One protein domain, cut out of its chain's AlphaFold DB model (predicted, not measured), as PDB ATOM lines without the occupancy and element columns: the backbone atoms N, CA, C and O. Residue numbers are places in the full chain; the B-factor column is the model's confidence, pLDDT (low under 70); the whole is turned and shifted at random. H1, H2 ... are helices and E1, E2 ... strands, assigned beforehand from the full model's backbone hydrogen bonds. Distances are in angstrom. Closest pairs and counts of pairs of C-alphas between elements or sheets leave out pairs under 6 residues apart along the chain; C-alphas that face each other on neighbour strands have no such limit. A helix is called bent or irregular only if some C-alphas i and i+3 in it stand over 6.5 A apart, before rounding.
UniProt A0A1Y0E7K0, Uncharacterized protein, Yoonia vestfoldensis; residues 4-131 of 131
ATOM      1  N   ILE A   4       3.921  99.506  30.082       94.75
ATOM      2  CA  ILE A   4       4.868 100.095  29.143       94.75
ATOM      3  C   ILE A   4       4.830  99.348  27.817       94.75
ATOM      4  O   ILE A   4       4.568  98.146  27.766       94.75
ATOM      5  N   ALA A   5       5.122 100.081  26.754       94.69
ATOM      6  CA  ALA A   5       5.527  99.528  25.481       94.69
ATOM      7  C   ALA A   5       7.049  99.623  25.369       94.69
ATOM      8  O   ALA A   5       7.651 100.632  25.753       94.69
ATOM      9  N   VAL A   6       7.658  98.561  24.862       93.06
ATOM     10  CA  VAL A   6       9.096  98.428  24.659       93.06
ATOM     11  C   VAL A   6       9.316  98.225  23.168       93.06
ATOM     12  O   VAL A   6       8.854  97.240  22.604       93.06
ATOM     13  N   PHE A   7       9.992  99.170  22.527       91.75
ATOM     14  CA  PHE A   7      10.345  99.105  21.111       91.75
ATOM     15  C   PHE A   7      11.815  98.737  21.012       91.75
ATOM     16  O   PHE A   7      12.674  99.528  21.408       91.75
ATOM     17  N   SER A   8      12.087  97.528  20.533       84.06
ATOM     18  CA  SER A   8      13.431  97.007  20.288       84.06
ATOM     19  C   SER A   8      13.690  96.884  18.782       84.06
ATOM     20  O   SER A   8      12.790  97.085  17.973       84.06
ATOM     21  N   ILE A   9      14.920  96.527  18.399       71.75
ATOM     22  CA  ILE A   9      15.287  96.269  16.993       71.75
ATOM     23  C   ILE A   9      14.530  95.057  16.420       71.75
ATOM     24  O   ILE A   9      14.384  94.948  15.205       71.75
ATOM     25  N   GLU A  10      14.091  94.130  17.275       71.31
ATOM     26  CA  GLU A  10      13.436  92.898  16.839       71.31
ATOM     27  C   GLU A  10      11.946  93.144  16.595       71.31
ATOM     28  O   GLU A  10      11.534  93.120  15.440       71.31
ATOM     29  N   GLU A  11      11.165  93.439  17.643       78.44
ATOM     30  CA  GLU A  11       9.744  93.814  17.545       78.44
ATOM     31  C   GLU A  11       9.287  94.661  18.760       78.44
ATOM     32  O   GLU A  11       9.901  94.586  19.835       78.44
ATOM     33  N   PRO A  12       8.209  95.462  18.625       89.94
ATOM     34  CA  PRO A  12       7.545  96.127  19.746       89.94
ATOM     35  C   PRO A  12       6.738  95.161  20.621       89.94
ATOM     36  O   PRO A  12       5.957  94.355  20.115       89.94
ATOM     37  N   GLU A  13       6.831  95.305  21.942       91.81
ATOM     38  CA  GLU A  13       6.080  94.491  22.904       91.81
ATOM     39  C   GLU A  13       5.431  95.317  24.025       91.81
ATOM     40  O   GLU A  13       5.925  96.372  24.428       91.81
ATOM     41  N   ARG A  14       4.317  94.814  24.574       93.12
ATOM     42  CA  ARG A  14       3.680  95.354  25.784       93.12
ATOM     43  C   ARG A  14       4.087  94.534  26.996       93.12
ATOM     44  O   ARG A  14       3.896  93.321  27.024       93.12
ATOM     45  N   THR A  15       4.531  95.211  28.047       92.12
ATOM     46  CA  THR A  15       4.901  94.564  29.308       92.12
ATOM     47  C   THR A  15       4.724  95.510  30.502       92.12
ATOM     48  O   THR A  15       4.115  96.579  30.408       92.12
ATOM     49  N   THR A  16       5.231  95.103  31.661       91.81
ATOM     50  CA  THR A  16       5.340  95.942  32.859       91.81
ATOM     51  C   THR A  16       6.801  96.263  33.130       91.81
ATOM     52  O   THR A  16       7.683  95.462  32.813       91.81
ATOM     53  N   LEU A  17       7.067  97.414  33.747       86.81
ATOM     54  CA  LEU A  17       8.433  97.779  34.123       86.81
ATOM     55  C   LEU A  17       9.061  96.742  35.064       86.81
ATOM     56  O   LEU A  17      10.244  96.442  34.957       86.81
ATOM     57  N   GLU A  18       8.261  96.174  35.962       88.38
ATOM     58  CA  GLU A  18       8.679  95.132  36.890       88.38
ATOM     59  C   GLU A  18       9.098  93.857  36.146       88.38
ATOM     60  O   GLU A  18      10.168  93.317  36.418       88.38
ATOM     61  N   ALA A  19       8.302  93.403  35.172       87.81
ATOM     62  CA  ALA A  19       8.656  92.245  34.350       87.81
ATOM     63  C   ALA A  19       9.917  92.509  33.515       87.81
ATOM     64  O   ALA A  19      10.813  91.668  33.486       87.81
ATOM     65  N   LEU A  20      10.031  93.693  32.911       84.31
ATOM     66  CA  LEU A  20      11.215  94.087  32.149       84.31
ATOM     67  C   LEU A  20      12.480  94.089  33.029       84.31
ATOM     68  O   LEU A  20      13.506  93.528  32.657       84.31
ATOM     69  N   ALA A  21      12.386  94.636  34.244       82.94
ATOM     70  CA  ALA A  21      13.478  94.642  35.215       82.94
ATOM     71  C   ALA A  21      13.878  93.232  35.689       82.94
ATOM     72  O   ALA A  21      15.023  93.025  36.072       82.94
ATOM     73  N   THR A  22      12.979  92.242  35.665       82.88
ATOM     74  CA  THR A  22      13.357  90.853  35.993       82.88
ATOM     75  C   THR A  22      14.122  90.136  34.883       82.88
ATOM     76  O   THR A  22      14.760  89.122  35.156       82.88
ATOM     77  N   GLN A  23      14.049  90.630  33.647       80.06
ATOM     78  CA  GLN A  23      14.659  89.988  32.481       80.06
ATOM     79  C   GLN A  23      16.068  90.519  32.182       80.06
ATOM     80  O   GLN A  23      16.875  89.791  31.609       80.06
ATOM     81  N   ASP A  24      16.380  91.750  32.600       77.38
ATOM     82  CA  ASP A  24      17.661  92.409  32.333       77.38
ATOM     83  C   ASP A  24      18.213  93.086  33.601       77.38
ATOM     84  O   ASP A  24      17.627  94.032  34.134       77.38
ATOM     85  N   GLU A  25      19.371  92.616  34.082       77.06
ATOM     86  CA  GLU A  25      20.037  93.142  35.285       77.06
ATOM     87  C   GLU A  25      20.451  94.619  35.151       77.06
ATOM     88  O   GLU A  25      20.475  95.356  36.141       77.06
ATOM     89  N   THR A  26      20.743  95.082  33.932       79.88
ATOM     90  CA  THR A  26      21.042  96.492  33.655       79.88
ATOM     91  C   THR A  26      19.790  97.330  33.852       79.88
ATOM     92  O   THR A  26      19.842  98.347  34.546       79.88
ATOM     93  N   LEU A  27      18.658  96.891  33.288       80.88
ATOM     94  CA  LEU A  27      17.369  97.569  33.446       80.88
ATOM     95  C   LEU A  27      16.892  97.537  34.898       80.88
ATOM     96  O   LEU A  27      16.379  98.544  35.384       80.88
ATOM     97  N   ALA A  28      17.143  96.441  35.619       83.50
ATOM     98  CA  ALA A  28      16.892  96.349  37.054       83.50
ATOM     99  C   ALA A  28      17.631  97.445  37.835       83.50
ATOM    100  O   ALA A  28      17.036  98.121  38.676       83.50
ATOM    101  N   GLY A  29      18.912  97.668  37.518       85.00
ATOM    102  CA  GLY A  29      19.745  98.687  38.160       85.00
ATOM    103  C   GLY A  29      19.297 100.131  37.906       85.00
ATOM    104  O   GLY A  29      19.656 101.020  38.676       85.00
ATOM    105  N   ILE A  30      18.499 100.376  36.861       88.38
ATOM    106  CA  ILE A  30      18.001 101.711  36.489       88.38
ATOM    107  C   ILE A  30      16.469 101.825  36.505       88.38
ATOM    108  O   ILE A  30      15.928 102.836  36.053       88.38
ATOM    109  N   ALA A  31      15.755 100.835  37.048       87.06
ATOM    110  CA  ALA A  31      14.295 100.759  37.002       87.06
ATOM    111  C   ALA A  31      13.611 101.987  37.627       87.06
ATOM    112  O   ALA A  31      12.659 102.519  37.060       87.06
ATOM    113  N   GLU A  32      14.128 102.502  38.746       88.62
ATOM    114  CA  GLU A  32      13.594 103.720  39.375       88.62
ATOM    115  C   GLU A  32      13.705 104.945  38.458       88.62
ATOM    116  O   GLU A  32      12.787 105.766  38.382       88.62
ATOM    117  N   MET A  33      14.808 105.054  37.713       90.94
ATOM    118  CA  MET A  33      15.008 106.134  36.750       90.94
ATOM    119  C   MET A  33      14.054 105.991  35.561       90.94
ATOM    120  O   MET A  33      13.453 106.986  35.154       90.94
ATOM    121  N   ILE A  34      13.867 104.771  35.042       90.75
ATOM    122  CA  ILE A  34      12.884 104.497  33.985       90.75
ATOM    123  C   ILE A  34      11.493 104.913  34.467       90.75
ATOM    124  O   ILE A  34      10.850 105.739  33.820       90.75
ATOM    125  N   HIS A  35      11.074 104.438  35.646       90.19
ATOM    126  CA  HIS A  35       9.786 104.776  36.253       90.19
ATOM    127  C   HIS A  35       9.594 106.291  36.372       90.19
ATOM    128  O   HIS A  35       8.553 106.831  35.992       90.19
ATOM    129  N   SER A  36      10.609 107.008  36.864       91.88
ATOM    130  CA  SER A  36      10.548 108.462  37.008       91.88
ATOM    131  C   SER A  36      10.344 109.196  35.683       91.88
ATOM    132  O   SER A  36       9.737 110.262  35.710       91.88
ATOM    133  N   ARG A  37      10.862 108.692  34.558       91.88
ATOM    134  CA  ARG A  37      10.692 109.346  33.250       91.88
ATOM    135  C   ARG A  37       9.339 109.005  32.635       91.88
ATOM    136  O   ARG A  37       8.570 109.910  32.320       91.88
ATOM    137  N   VAL A  38       8.998 107.719  32.567       91.19
ATOM    138  CA  VAL A  38       7.749 107.266  31.929       91.19
ATOM    139  C   VAL A  38       6.498 107.726  32.690       91.19
ATOM    140  O   VAL A  38       5.463 107.981  32.081       91.19
ATOM    141  N   SER A  39       6.593 107.913  34.014       90.06
ATOM    142  CA  SER A  39       5.510 108.494  34.828       90.06
ATOM    143  C   SER A  39       5.253 109.981  34.559       90.06
ATOM    144  O   SER A  39       4.204 110.482  34.951       90.06
ATOM    145  N   ARG A  40       6.175 110.675  33.878       91.38
ATOM    146  CA  ARG A  40       6.013 112.057  33.399       91.38
ATOM    147  C   ARG A  40       5.641 112.129  31.914       91.38
ATOM    148  O   ARG A  40       5.629 113.215  31.349       91.38
ATOM    149  N   GLY A  41       5.393 110.981  31.275       88.19
ATOM    150  CA  GLY A  41       5.105 110.897  29.842       88.19
ATOM    151  C   GLY A  41       6.329 110.959  28.941       88.19
ATOM    152  O   GLY A  41       6.174 111.036  27.731       88.19
ATOM    153  N   GLU A  42       7.540 110.923  29.500       93.19
ATOM    154  CA  GLU A  42       8.769 110.932  28.711       93.19
ATOM    155  C   GLU A  42       9.110 109.528  28.195       93.19
ATOM    156  O   GLU A  42       8.884 108.531  28.889       93.19
ATOM    157  N   VAL A  43       9.757 109.453  27.028       91.50
ATOM    158  CA  VAL A  43      10.383 108.211  26.557       91.50
ATOM    159  C   VAL A  43      11.710 107.986  27.279       91.50
ATOM    160  O   VAL A  43      12.549 108.889  27.392       91.50
ATOM    161  N   PHE A  44      11.923 106.762  27.757       91.31
ATOM    162  CA  PHE A  44      13.229 106.324  28.235       91.31
ATOM    163  C   PHE A  44      13.960 105.555  27.131       91.31
ATOM    164  O   PHE A  44      13.428 104.592  26.593       91.31
ATOM    165  N   ASN A  45      15.199 105.945  26.832       88.12
ATOM    166  CA  ASN A  45      16.022 105.309  25.801       88.12
ATOM    167  C   ASN A  45      17.157 104.512  26.458       88.12
ATOM    168  O   ASN A  45      17.893 105.064  27.281       88.12
ATOM    169  N   VAL A  46      17.320 103.243  26.083       80.94
ATOM    170  CA  VAL A  46      18.407 102.361  26.539       80.94
ATOM    171  C   VAL A  46      19.363 102.107  25.371       80.94
ATOM    172  O   VAL A  46      18.926 101.801  24.265       80.94
ATOM    173  N   GLY A  47      20.673 102.198  25.617       71.00
ATOM    174  CA  GLY A  47      21.729 101.988  24.618       71.00
ATOM    175  C   GLY A  47      22.568 103.250  24.401       71.00
ATOM    176  O   GLY A  47      22.033 104.335  24.192       71.00
ATOM    177  N   GLY A  48      23.893 103.122  24.506       48.97
ATOM    178  CA  GLY A  48      24.841 104.225  24.319       48.97
ATOM    179  C   GLY A  48      25.488 104.181  22.935       48.97
ATOM    180  O   GLY A  48      26.079 103.169  22.570       48.97
ATOM    181  N   GLY A  49      25.408 105.280  22.180       52.50
ATOM    182  CA  GLY A  49      25.983 105.399  20.835       52.50
ATOM    183  C   GLY A  49      25.107 106.226  19.891       52.50
ATOM    184  O   GLY A  49      24.333 107.066  20.338       52.50
ATOM    185  N   ALA A  50      25.244 105.996  18.581       43.03
ATOM    186  CA  ALA A  50      24.507 106.713  17.534       43.03
ATOM    187  C   ALA A  50      23.071 106.193  17.286       43.03
ATOM    188  O   ALA A  50      22.344 106.815  16.519       43.03
ATOM    189  N   ALA A  51      22.659 105.089  17.922       49.72
ATOM    190  CA  ALA A  51      21.293 104.566  17.869       49.72
ATOM    191  C   ALA A  51      20.923 103.925  19.223       49.72
ATOM    192  O   ALA A  51      21.693 103.092  19.715       49.72
ATOM    193  N   PRO A  52      19.802 104.314  19.856       60.00
ATOM    194  CA  PRO A  52      19.275 103.607  21.020       60.00
ATOM    195  C   PRO A  52      18.853 102.184  20.626       60.00
ATOM    196  O   PRO A  52      18.364 101.951  19.526       60.00
ATOM    197  N   LEU A  53      19.084 101.226  21.525       75.56
ATOM    198  CA  LEU A  53      18.732  99.816  21.332       75.56
ATOM    199  C   LEU A  53      17.271  99.544  21.697       75.56
ATOM    200  O   LEU A  53      16.675  98.611  21.166       75.56
ATOM    201  N   VAL A  54      16.725 100.336  22.628       86.75
ATOM    202  CA  VAL A  54      15.363 100.176  23.135       86.75
ATOM    203  C   VAL A  54      14.745 101.532  23.484       86.75
ATOM    204  O   VAL A  54      15.377 102.337  24.179       86.75
ATOM    205  N   HIS A  55      13.494 101.749  23.080       91.31
ATOM    206  CA  HIS A  55      12.639 102.837  23.564       91.31
ATOM    207  C   HIS A  55      11.561 102.284  24.497       91.31
ATOM    208  O   HIS A  55      10.849 101.346  24.147       91.31
ATOM    209  N   ILE A  56      11.422 102.873  25.683       93.44
ATOM    210  CA  ILE A  56      10.421 102.492  26.681       93.44
ATOM    211  C   ILE A  56       9.433 103.642  26.844       93.44
ATOM    212  O   ILE A  56       9.810 104.760  27.208       93.44
ATOM    213  N   ILE A  57       8.164 103.348  26.587       95.25
ATOM    214  CA  ILE A  57       7.089 104.330  26.457       95.25
ATOM    215  C   ILE A  57       5.953 103.928  27.391       95.25
ATOM    216  O   ILE A  57       5.591 102.758  27.481       95.25
ATOM    217  N   SER A  58       5.379 104.890  28.109       94.75
ATOM    218  CA  SER A  58       4.203 104.630  28.943       94.75
ATOM    219  C   SER A  58       2.965 104.390  28.078       94.75
ATOM    220  O   SER A  58       2.661 105.196  27.202       94.75
ATOM    221  N   LEU A  59       2.209 103.330  28.364       94.62
ATOM    222  CA  LEU A  59       0.914 103.081  27.714       94.62
ATOM    223  C   LEU A  59      -0.257 103.764  28.427       94.62
ATOM    224  O   LEU A  59      -1.383 103.696  27.957       94.62
ATOM    225  N   THR A  60      -0.017 104.407  29.570       92.31
ATOM    226  CA  THR A  60      -1.089 104.981  30.400       92.31
ATOM    227  C   THR A  60      -0.953 106.481  30.606       92.31
ATOM    228  O   THR A  60      -1.861 107.112  31.135       92.31
ATOM    229  N   HIS A  61       0.187 107.075  30.246       93.94
ATOM    230  CA  HIS A  61       0.389 108.510  30.395       93.94
ATOM    231  C   HIS A  61      -0.110 109.247  29.153       93.94
ATOM    232  O   HIS A  61       0.317 108.941  28.043       93.94
ATOM    233  N   ARG A  62      -0.965 110.258  29.346       92.75
ATOM    234  CA  ARG A  62      -1.613 110.996  28.249       92.75
ATOM    235  C   ARG A  62      -0.624 111.617  27.250       92.75
ATOM    236  O   ARG A  62      -0.910 111.653  26.069       92.75
ATOM    237  N   ASP A  63       0.531 112.094  27.729       92.75
ATOM    238  CA  ASP A  63       1.523 112.796  26.897       92.75
ATOM    239  C   ASP A  63       2.530 111.835  26.230       92.75
ATOM    240  O   ASP A  63       3.367 112.259  25.435       92.75
ATOM    241  N   ALA A  64       2.459 110.532  26.534       94.25
ATOM    242  CA  ALA A  64       3.385 109.544  25.985       94.25
ATOM    243  C   ALA A  64       3.342 109.417  24.450       94.25
ATOM    244  O   ALA A  64       4.417 109.257  23.874       94.25
ATOM    245  N   PRO A  65       2.183 109.527  23.761       95.38
ATOM    246  CA  PRO A  65       2.149 109.492  22.299       95.38
ATOM    247  C   PRO A  65       2.959 110.610  21.638       95.38
ATOM    248  O   PRO A  65       3.643 110.363  20.651       95.38
ATOM    249  N   HIS A  66       2.944 111.822  22.203       94.81
ATOM    250  CA  HIS A  66       3.738 112.937  21.680       94.81
ATOM    251  C   HIS A  66       5.234 112.668  21.812       94.81
ATOM    252  O   HIS A  66       5.975 112.831  20.850       94.81
ATOM    253  N   ALA A  67       5.675 112.202  22.982       93.00
ATOM    254  CA  ALA A  67       7.078 111.864  23.193       93.00
ATOM    255  C   ALA A  67       7.512 110.661  22.329       93.00
ATOM    256  O   ALA A  67       8.644 110.616  21.856       93.00
ATOM    257  N   ALA A  68       6.612 109.701  22.096       93.19
ATOM    258  CA  ALA A  68       6.839 108.569  21.203       93.19
ATOM    259  C   ALA A  68       7.057 109.021  19.754       93.19
ATOM    260  O   ALA A  68       8.026 108.607  19.126       93.19
ATOM    261  N   ALA A  69       6.217 109.930  19.256       92.88
ATOM    262  CA  ALA A  69       6.319 110.494  17.912       92.88
ATOM    263  C   ALA A  69       7.629 111.264  17.656       92.88
ATOM    264  O   ALA A  69       7.983 111.519  16.511       92.88
ATOM    265  N   GLU A  70       8.379 111.659  18.683       90.38
ATOM    266  CA  GLU A  70       9.691 112.291  18.483       90.38
ATOM    267  C   GLU A  70      10.802 111.288  18.146       90.38
ATOM    268  O   GLU A  70      11.852 111.689  17.642       90.38
ATOM    269  N   VAL A  71      10.601 110.000  18.447       88.88
ATOM    270  CA  VAL A  71      11.662 108.980  18.388       88.88
ATOM    271  C   VAL A  71      11.296 107.732  17.590       88.88
ATOM    272  O   VAL A  71      12.197 107.064  17.093       88.88
ATOM    273  N   LEU A  72      10.008 107.410  17.477       90.00
ATOM    274  CA  LEU A  72       9.506 106.260  16.733       90.00
ATOM    275  C   LEU A  72       9.299 106.597  15.256       90.00
ATOM    276  O   LEU A  72       9.020 107.743  14.909       90.00
ATOM    277  N   HIS A  73       9.387 105.584  14.391       89.06
ATOM    278  CA  HIS A  73       8.909 105.688  13.013       89.06
ATOM    279  C   HIS A  73       7.377 105.563  12.948       89.06
ATOM    280  O   HIS A  73       6.734 105.064  13.869       89.06
ATOM    281  N   ILE A  74       6.775 105.958  11.822       86.31
ATOM    282  CA  ILE A  74       5.316 105.889  11.624       86.31
ATOM    283  C   ILE A  74       4.752 104.457  11.758       86.31
ATOM    284  O   ILE A  74       3.672 104.255  12.322       86.31
ATOM    285  N   ASP A  75       5.508 103.449  11.313       86.88
ATOM    286  CA  ASP A  75       5.139 102.035  11.455       86.88
ATOM    287  C   ASP A  75       5.142 101.608  12.936       86.88
ATOM    288  O   ASP A  75       4.234 100.909  13.394       86.88
ATOM    289  N   ASP A  76       6.102 102.110  13.717       91.69
ATOM    290  CA  ASP A  76       6.192 101.875  15.161       91.69
ATOM    291  C   ASP A  76       5.089 102.616  15.927       91.69
ATOM    292  O   ASP A  76       4.550 102.094  16.901       91.69
ATOM    293  N   MET A  77       4.679 103.802  15.468       93.69
ATOM    294  CA  MET A  77       3.511 104.493  16.024       93.69
ATOM    295  C   MET A  77       2.252 103.631  15.870       93.69
ATOM    296  O   MET A  77       1.513 103.432  16.836       93.69
ATOM    297  N   SER A  78       2.053 103.012  14.702       92.62
ATOM    298  CA  SER A  78       0.940 102.074  14.492       92.62
ATOM    299  C   SER A  78       1.002 100.871  15.444       92.62
ATOM    300  O   SER A  78      -0.028 100.436  15.970       92.62
ATOM    301  N   ALA A  79       2.204 100.357  15.725       94.19
ATOM    302  CA  ALA A  79       2.399  99.320  16.733       94.19
ATOM    303  C   ALA A  79       2.103  99.824  18.160       94.19
ATOM    304  O   ALA A  79       1.466  99.104  18.929       94.19
ATOM    305  N   LEU A  80       2.461 101.065  18.506       95.94
ATOM    306  CA  LEU A  80       2.117 101.680  19.794       95.94
ATOM    307  C   LEU A  80       0.601 101.712  20.016       95.94
ATOM    308  O   LEU A  80       0.128 101.301  21.080       95.94
ATOM    309  N   LEU A  81      -0.166 102.139  19.007       96.25
ATOM    310  CA  LEU A  81      -1.628 102.134  19.073       96.25
ATOM    311  C   LEU A  81      -2.179 100.721  19.264       96.25
ATOM    312  O   LEU A  81      -3.102 100.513  20.052       96.25
ATOM    313  N   ARG A  82      -1.604  99.733  18.572       95.44
ATOM    314  CA  ARG A  82      -2.010  98.335  18.716       95.44
ATOM    315  C   ARG A  82      -1.805  97.829  20.143       95.44
ATOM    316  O   ARG A  82      -2.736  97.270  20.718       95.44
ATOM    317  N   LEU A  83      -0.633  98.069  20.730       96.44
ATOM    318  CA  LEU A  83      -0.328  97.671  22.109       96.44
ATOM    319  C   LEU A  83      -1.253  98.362  23.123       96.44
ATOM    320  O   LEU A  83      -1.661  97.745  24.108       96.44
ATOM    321  N   PHE A  84      -1.620  99.621  22.873       95.69
ATOM    322  CA  PHE A  84      -2.613 100.335  23.673       95.69
ATOM    323  C   PHE A  84      -4.009  99.702  23.565       95.69
ATOM    324  O   PHE A  84      -4.663  99.472  24.583       95.69
ATOM    325  N   CYS A  85      -4.455  99.354  22.355       94.44
ATOM    326  CA  CYS A  85      -5.738  98.677  22.154       94.44
ATOM    327  C   CYS A  85      -5.781  97.325  22.879       94.44
ATOM    328  O   CYS A  85      -6.754  97.029  23.566       94.44
ATOM    329  N   GLU A  86      -4.703  96.542  22.791       93.81
ATOM    330  CA  GLU A  86      -4.564  95.259  23.492       93.81
ATOM    331  C   GLU A  86      -4.550  95.412  25.023       93.81
ATOM    332  O   GLU A  86      -4.998  94.513  25.731       93.81
ATOM    333  N   LEU A  87      -4.043  96.528  25.558       94.19
ATOM    334  CA  LEU A  87      -4.078  96.812  26.996       94.19
ATOM    335  C   LEU A  87      -5.503  97.069  27.505       94.19
ATOM    336  O   LEU A  87      -5.822  96.706  28.637       94.19
ATOM    337  N   HIS A  88      -6.322  97.731  26.690       92.19
ATOM    338  CA  HIS A  88      -7.652  98.210  27.063       92.19
ATOM    339  C   HIS A  88      -8.798  97.368  26.482       92.19
ATOM    340  O   HIS A  88      -9.949  97.790  26.554       92.19
ATOM    341  N   ASP A  89      -8.489  96.197  25.913       91.50
ATOM    342  CA  ASP A  89      -9.445  95.308  25.241       91.50
ATOM    343  C   ASP A  89     -10.278  96.025  24.154       91.50
ATOM    344  O   ASP A  89     -11.458  95.736  23.937       91.50
ATOM    345  N   LEU A  90      -9.656  96.974  23.450       91.31
ATOM    346  CA  LEU A  90     -10.272  97.721  22.354       91.31
ATOM    347  C   LEU A  90     -10.045  97.003  21.013       91.31
ATOM    348  O   LEU A  90      -8.981  96.415  20.792       91.31
ATOM    349  N   PRO A  91     -11.002  97.065  20.068       91.94
ATOM    350  CA  PRO A  91     -10.783  96.551  18.722       91.94
ATOM    351  C   PRO A  91      -9.692  97.366  18.020       91.94
ATOM    352  O   PRO A  91      -9.745  98.590  18.012       91.94
ATOM    353  N   PHE A  92      -8.724  96.709  17.380       91.31
ATOM    354  CA  PHE A  92      -7.685  97.438  16.655       91.31
ATOM    355  C   PHE A  92      -8.261  98.125  15.405       91.31
ATOM    356  O   PHE A  92      -8.707  97.460  14.466       91.31
ATOM    357  N   LYS A  93      -8.255  99.460  15.426       92.75
ATOM    358  CA  LYS A  93      -8.709 100.393  14.383       92.75
ATOM    359  C   LYS A  93      -7.810 101.634  14.396       92.75
ATOM    360  O   LYS A  93      -6.912 101.732  15.231       92.75
ATOM    361  N   SER A  94      -8.063 102.591  13.504       92.31
ATOM    362  CA  SER A  94      -7.431 103.911  13.610       92.31
ATOM    363  C   SER A  94      -7.872 104.642  14.888       92.31
ATOM    364  O   SER A  94      -8.967 104.414  15.407       92.31
ATOM    365  N   ALA A  95      -7.018 105.527  15.411       91.19
ATOM    366  CA  ALA A  95      -7.310 106.246  16.651       91.19
ATOM    367  C   ALA A  95      -8.519 107.193  16.519       91.19
ATOM    368  O   ALA A  95      -9.314 107.287  17.452       91.19
ATOM    369  N   ASP A  96      -8.720 107.811  15.351       91.31
ATOM    370  CA  ASP A  96      -9.906 108.626  15.056       91.31
ATOM    371  C   ASP A  96     -11.204 107.809  15.088       91.31
ATOM    372  O   ASP A  96     -12.201 108.238  15.668       91.31
ATOM    373  N   GLU A  97     -11.197 106.606  14.501       91.94
ATOM    374  CA  GLU A  97     -12.352 105.703  14.544       91.94
ATOM    375  C   GLU A  97     -12.650 105.246  15.973       91.94
ATOM    376  O   GLU A  97     -13.812 105.202  16.370       91.94
ATOM    377  N   LEU A  98     -11.613 104.948  16.765       91.88
ATOM    378  CA  LEU A  98     -11.779 104.615  18.180       91.88
ATOM    379  C   LEU A  98     -12.397 105.778  18.953       91.88
ATOM    380  O   LEU A  98     -13.348 105.573  19.700       91.88
ATOM    381  N   LEU A  99     -11.914 107.006  18.761       91.50
ATOM    382  CA  LEU A  99     -12.500 108.182  19.406       91.50
ATOM    383  C   LEU A  99     -13.962 108.384  19.006       91.50
ATOM    384  O   LEU A  99     -14.789 108.674  19.870       91.50
ATOM    385  N   ALA A 100     -14.304 108.210  17.728       90.38
ATOM    386  CA  ALA A 100     -15.679 108.317  17.248       90.38
ATOM    387  C   ALA A 100     -16.600 107.248  17.864       90.38
ATOM    388  O   ALA A 100     -17.719 107.566  18.265       90.38
ATOM    389  N   ASP A 101     -16.120 106.008  17.993       88.50
ATOM    390  CA  ASP A 101     -16.875 104.909  18.604       88.50
ATOM    391  C   ASP A 101     -17.071 105.112  20.117       88.50
ATOM    392  O   ASP A 101     -18.128 104.794  20.662       88.50
ATOM    393  N   LEU A 102     -16.062 105.658  20.806       86.62
ATOM    394  CA  LEU A 102     -16.054 105.810  22.266       86.62
ATOM    395  C   LEU A 102     -16.732 107.102  22.748       86.62
ATOM    396  O   LEU A 102     -17.149 107.182  23.901       86.62
ATOM    397  N   SER A 103     -16.885 108.115  21.890       71.62
ATOM    398  CA  SER A 103     -17.369 109.459  22.267       71.62
ATOM    399  C   SER A 103     -18.866 109.554  22.617       71.62
ATOM    400  O   SER A 103     -19.385 110.648  22.837       71.62
ATOM    401  N   GLY A 104     -19.555 108.420  22.759       70.56
ATOM    402  CA  GLY A 104     -20.916 108.327  23.298       70.56
ATOM    403  C   GLY A 104     -21.084 107.333  24.450       70.56
ATOM    404  O   GLY A 104     -22.209 107.156  24.916       70.56
ATOM    405  N   ASP A 105     -20.009 106.676  24.897       78.50
ATOM    406  CA  ASP A 105     -20.068 105.643  25.931       78.50
ATOM    407  C   ASP A 105     -19.584 106.190  27.283       78.50
ATOM    408  O   ASP A 105     -18.393 106.399  27.512       78.50
ATOM    409  N   GLU A 106     -20.527 106.417  28.205       69.31
ATOM    410  CA  GLU A 106     -20.249 106.920  29.559       69.31
ATOM    411  C   GLU A 106     -19.422 105.944  30.418       69.31
ATOM    412  O   GLU A 106     -18.938 106.327  31.485       69.31
ATOM    413  N   LEU A 107     -19.252 104.686  29.987       77.56
ATOM    414  CA  LEU A 107     -18.463 103.678  30.701       77.56
ATOM    415  C   LEU A 107     -16.967 103.739  30.369       77.56
ATOM    416  O   LEU A 107     -16.161 103.113  31.063       77.56
ATOM    417  N   VAL A 108     -16.578 104.476  29.328       83.12
ATOM    418  CA  VAL A 108     -15.183 104.566  28.894       83.12
ATOM    419  C   VAL A 108     -14.427 105.553  29.778       83.12
ATOM    420  O   VAL A 108     -14.851 106.688  29.998       83.12
ATOM    421  N   SER A 109     -13.267 105.127  30.282       87.44
ATOM    422  CA  SER A 109     -12.413 105.996  31.094       87.44
ATOM    423  C   SER A 109     -11.957 107.219  30.297       87.44
ATOM    424  O   SER A 109     -11.445 107.091  29.182       87.44
ATOM    425  N   SER A 110     -12.050 108.404  30.906       89.12
ATOM    426  CA  SER A 110     -11.518 109.644  30.330       89.12
ATOM    427  C   SER A 110     -10.025 109.547  30.005       89.12
ATOM    428  O   SER A 110      -9.567 110.216  29.086       89.12
ATOM    429  N   ASP A 111      -9.272 108.694  30.702       90.31
ATOM    430  CA  ASP A 111      -7.854 108.467  30.412       90.31
ATOM    431  C   ASP A 111      -7.645 107.811  29.042       90.31
ATOM    432  O   ASP A 111      -6.717 108.182  28.327       90.31
ATOM    433  N   ILE A 112      -8.540 106.898  28.639       92.50
ATOM    434  CA  ILE A 112      -8.487 106.241  27.326       92.50
ATOM    435  C   ILE A 112      -8.749 107.266  26.223       92.50
ATOM    436  O   ILE A 112      -7.998 107.342  25.253       92.50
ATOM    437  N   ILE A 113      -9.779 108.097  26.404       93.12
ATOM    438  CA  ILE A 113     -10.144 109.150  25.448       93.12
ATOM    439  C   ILE A 113      -9.005 110.168  25.319       93.12
ATOM    440  O   ILE A 113      -8.605 110.510  24.210       93.12
ATOM    441  N   ASN A 114      -8.444 110.618  26.444       93.25
ATOM    442  CA  ASN A 114      -7.346 111.582  26.448       93.25
ATOM    443  C   ASN A 114      -6.090 111.022  25.773       93.25
ATOM    444  O   ASN A 114      -5.436 111.743  25.023       93.25
ATOM    445  N   TRP A 115      -5.757 109.751  26.017       95.06
ATOM    446  CA  TRP A 115      -4.608 109.110  25.381       95.06
ATOM    447  C   TRP A 115      -4.810 108.972  23.869       95.06
ATOM    448  O   TRP A 115      -3.922 109.341  23.105       95.06
ATOM    449  N   LEU A 116      -5.987 108.514  23.423       95.25
ATOM    450  CA  LEU A 116      -6.305 108.397  21.996       95.25
ATOM    451  C   LEU A 116      -6.307 109.762  21.295       95.25
ATOM    452  O   LEU A 116      -5.781 109.873  20.192       95.25
ATOM    453  N   SER A 117      -6.833 110.805  21.944       94.69
ATOM    454  CA  SER A 117      -6.794 112.176  21.417       94.69
ATOM    455  C   SER A 117      -5.359 112.668  21.244       94.69
ATOM    456  O   SER A 117      -5.010 113.158  20.174       94.69
ATOM    457  N   ALA A 118      -4.511 112.489  22.261       95.06
ATOM    458  CA  ALA A 118      -3.098 112.850  22.175       95.06
ATOM    459  C   ALA A 118      -2.360 112.035  21.102       95.06
ATOM    460  O   ALA A 118      -1.478 112.553  20.421       95.06
ATOM    461  N   TYR A 119      -2.731 110.764  20.918       96.06
ATOM    462  CA  TYR A 119      -2.177 109.925  19.863       96.06
ATOM    463  C   TYR A 119      -2.531 110.441  18.466       96.06
ATOM    464  O   TYR A 119      -1.635 110.521  17.630       96.06
ATOM    465  N   VAL A 120      -3.789 110.817  18.206       94.69
ATOM    466  CA  VAL A 120      -4.193 111.406  16.914       94.69
ATOM    467  C   VAL A 120      -3.370 112.657  16.621       94.69
ATOM    468  O   VAL A 120      -2.753 112.751  15.559       94.69
ATOM    469  N   ASP A 121      -3.296 113.579  17.584       93.75
ATOM    470  CA  ASP A 121      -2.537 114.822  17.434       93.75
ATOM    471  C   ASP A 121      -1.047 114.546  17.157       93.75
ATOM    472  O   ASP A 121      -0.453 115.140  16.255       93.75
ATOM    473  N   ALA A 122      -0.443 113.611  17.899       93.44
ATOM    474  CA  ALA A 122       0.950 113.212  17.720       93.44
ATOM    475  C   ALA A 122       1.206 112.551  16.358       93.44
ATOM    476  O   ALA A 122       2.208 112.849  15.709       93.44
ATOM    477  N   TYR A 123       0.312 111.665  15.920       91.25
ATOM    478  CA  TYR A 123       0.442 110.931  14.665       91.25
ATOM    479  C   TYR A 123       0.354 111.869  13.455       91.25
ATOM    480  O   TYR A 123       1.171 111.767  12.543       91.25
ATOM    481  N   LEU A 124      -0.582 112.825  13.470       88.62
ATOM    482  CA  LEU A 124      -0.737 113.814  12.398       88.62
ATOM    483  C   LEU A 124       0.466 114.765  12.298       88.62
ATOM    484  O   LEU A 124       0.926 115.057  11.194       88.62
ATOM    485  N   ASP A 125       0.995 115.231  13.433       86.88
ATOM    486  CA  ASP A 125       2.207 116.062  13.456       86.88
ATOM    487  C   ASP A 125       3.447 115.276  12.989       86.88
ATOM    488  O   ASP A 125       4.321 115.825  12.320       86.88
ATOM    489  N   HIS A 126       3.517 113.978  13.300       83.06
ATOM    490  CA  HIS A 126       4.611 113.108  12.870       83.06
ATOM    491  C   HIS A 126       4.581 112.824  11.361       83.06
ATOM    492  O   HIS A 126       5.593 113.015  10.687       83.06
ATOM    493  N   ASP A 127       3.423 112.435  10.819       78.25
ATOM    494  CA  ASP A 127       3.233 112.179   9.383       78.25
ATOM    495  C   ASP A 127       3.537 113.436   8.549       78.25
ATOM    496  O   ASP A 127       4.278 113.389   7.567       78.25
ATOM    497  N   GLY A 128       3.080 114.604   9.017       70.81
ATOM    498  CA  GLY A 128       3.354 115.891   8.374       70.81
ATOM    499  C   GLY A 128       4.827 116.324   8.384       70.81
ATOM    500  O   GLY A 128       5.209 117.157   7.563       70.81
ATOM    501  N   LYS A 129       5.662 115.781   9.281       62.97
ATOM    502  CA  LYS A 129       7.121 116.020   9.310       62.97
ATOM    503  C   LYS A 129       7.910 115.025   8.458       62.97
ATOM    504  O   LYS A 129       9.067 115.300   8.142       62.97
ATOM    505  N   ALA A 130       7.322 113.875   8.136       57.12
ATOM    506  CA  ALA A 130       7.941 112.837   7.318       57.12
ATOM    507  C   ALA A 130       7.739 113.053   5.801       57.12
ATOM    508  O   ALA A 130       8.456 112.438   5.008       57.12
ATOM    509  N   ALA A 131       6.789 113.914   5.413       51.31
ATOM    510  CA  ALA A 131       6.455 114.295   4.033       51.31
ATOM    511  C   ALA A 131       7.270 115.493   3.508       51.31
ATOM    512  O   ALA A 131       7.588 115.489   2.293       51.31
TER     513      ALA A 131
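Overview. This is residues 4 to 131 of the 131 residues of an uncharacterized protein of Yoonia vestfoldensis (UniProt A0A1Y0E7K0). A small, strongly twisted sheet of four strands has the helical hairpin H1 and H2 over one face and H3 and H4 on the other, three layers with helices on both faces of a sheet. Beyond H3 and H4 the longest helix, H6, runs along them, and H5 packs on H6, away from the sheet. The printed part has 128 residues with six named helices and four named strands, in the order E1 E2 H1 H2 E3 E4 H3 H4 H5 H6; the class is mixed, helices and strands. The antiparallel sheet runs E2 E1 E4 E3. The whole is compact, with a radius of gyration of the C-alphas of 14.7 A and spans of 45 by 36 by 24 A.

Arrangement. Begin at E1, residues 4 to 8, which forms a hairpin with E2, residues 12 to 16; there N 6 and O 13 are 2.8 A apart, within hydrogen-bond range. E4, residues 54 to 58, is the other antiparallel neighbour of E1, with N 5 and O 57 at 2.8 A. E3, residues 44 to 46, and E4 make a hairpin, with N 56 and O 44 at 2.8 A. H1, residues 17 to 23, touches H2, residues 25 to 38, opposite ways at a shallow tilt of 13 degrees, with Ala 21 and Ala 28 the closest C-alphas at 4.2 A. H2 is on the sheet at a height of 8.8 A. H4, residues 74 to 87, is over E2 and E1 on the opposite face, also at 8.8 A. H6, residues 110 to 130, is the hub. It touches H3, residues 64 to 69, the same way at 12 degrees, closest at C-alphas 66 and 122, 4.9 A. With residues 119 to 127 alone it touches H4, closest at C-alphas 74 and 127, 7.0 A. With residues 113 to 120 alone it touches H5, residues 95 to 102, closest at C-alphas 95 and 116, 5.8 A. In H1, H3, H4, H5 and H6 every O i to N i+4 pair is within hydrogen-bond range; in H2, 8 of 10 are.

Along the chain. Find C-alpha 4 at (4.868, 100.095, 29.143), where E1 begins. H2, 19.0 A long, is irregular: C-alphas 29 and 32 are 8.0 A apart. H4 is 20.2 A long. H6 runs 30.3 A from C-alpha 110 at (-11.518, 109.644, 30.330) to C-alpha 130 at (7.941, 112.837, 7.318).

Size, cuts and confidence. Look to Gly 49 and Glu 106 for the two C-alphas farthest apart, 47.1 A. The printed part has no cut and no long link. Confidence is under 70 at residues 48 to 52, 106 and 129 to 131.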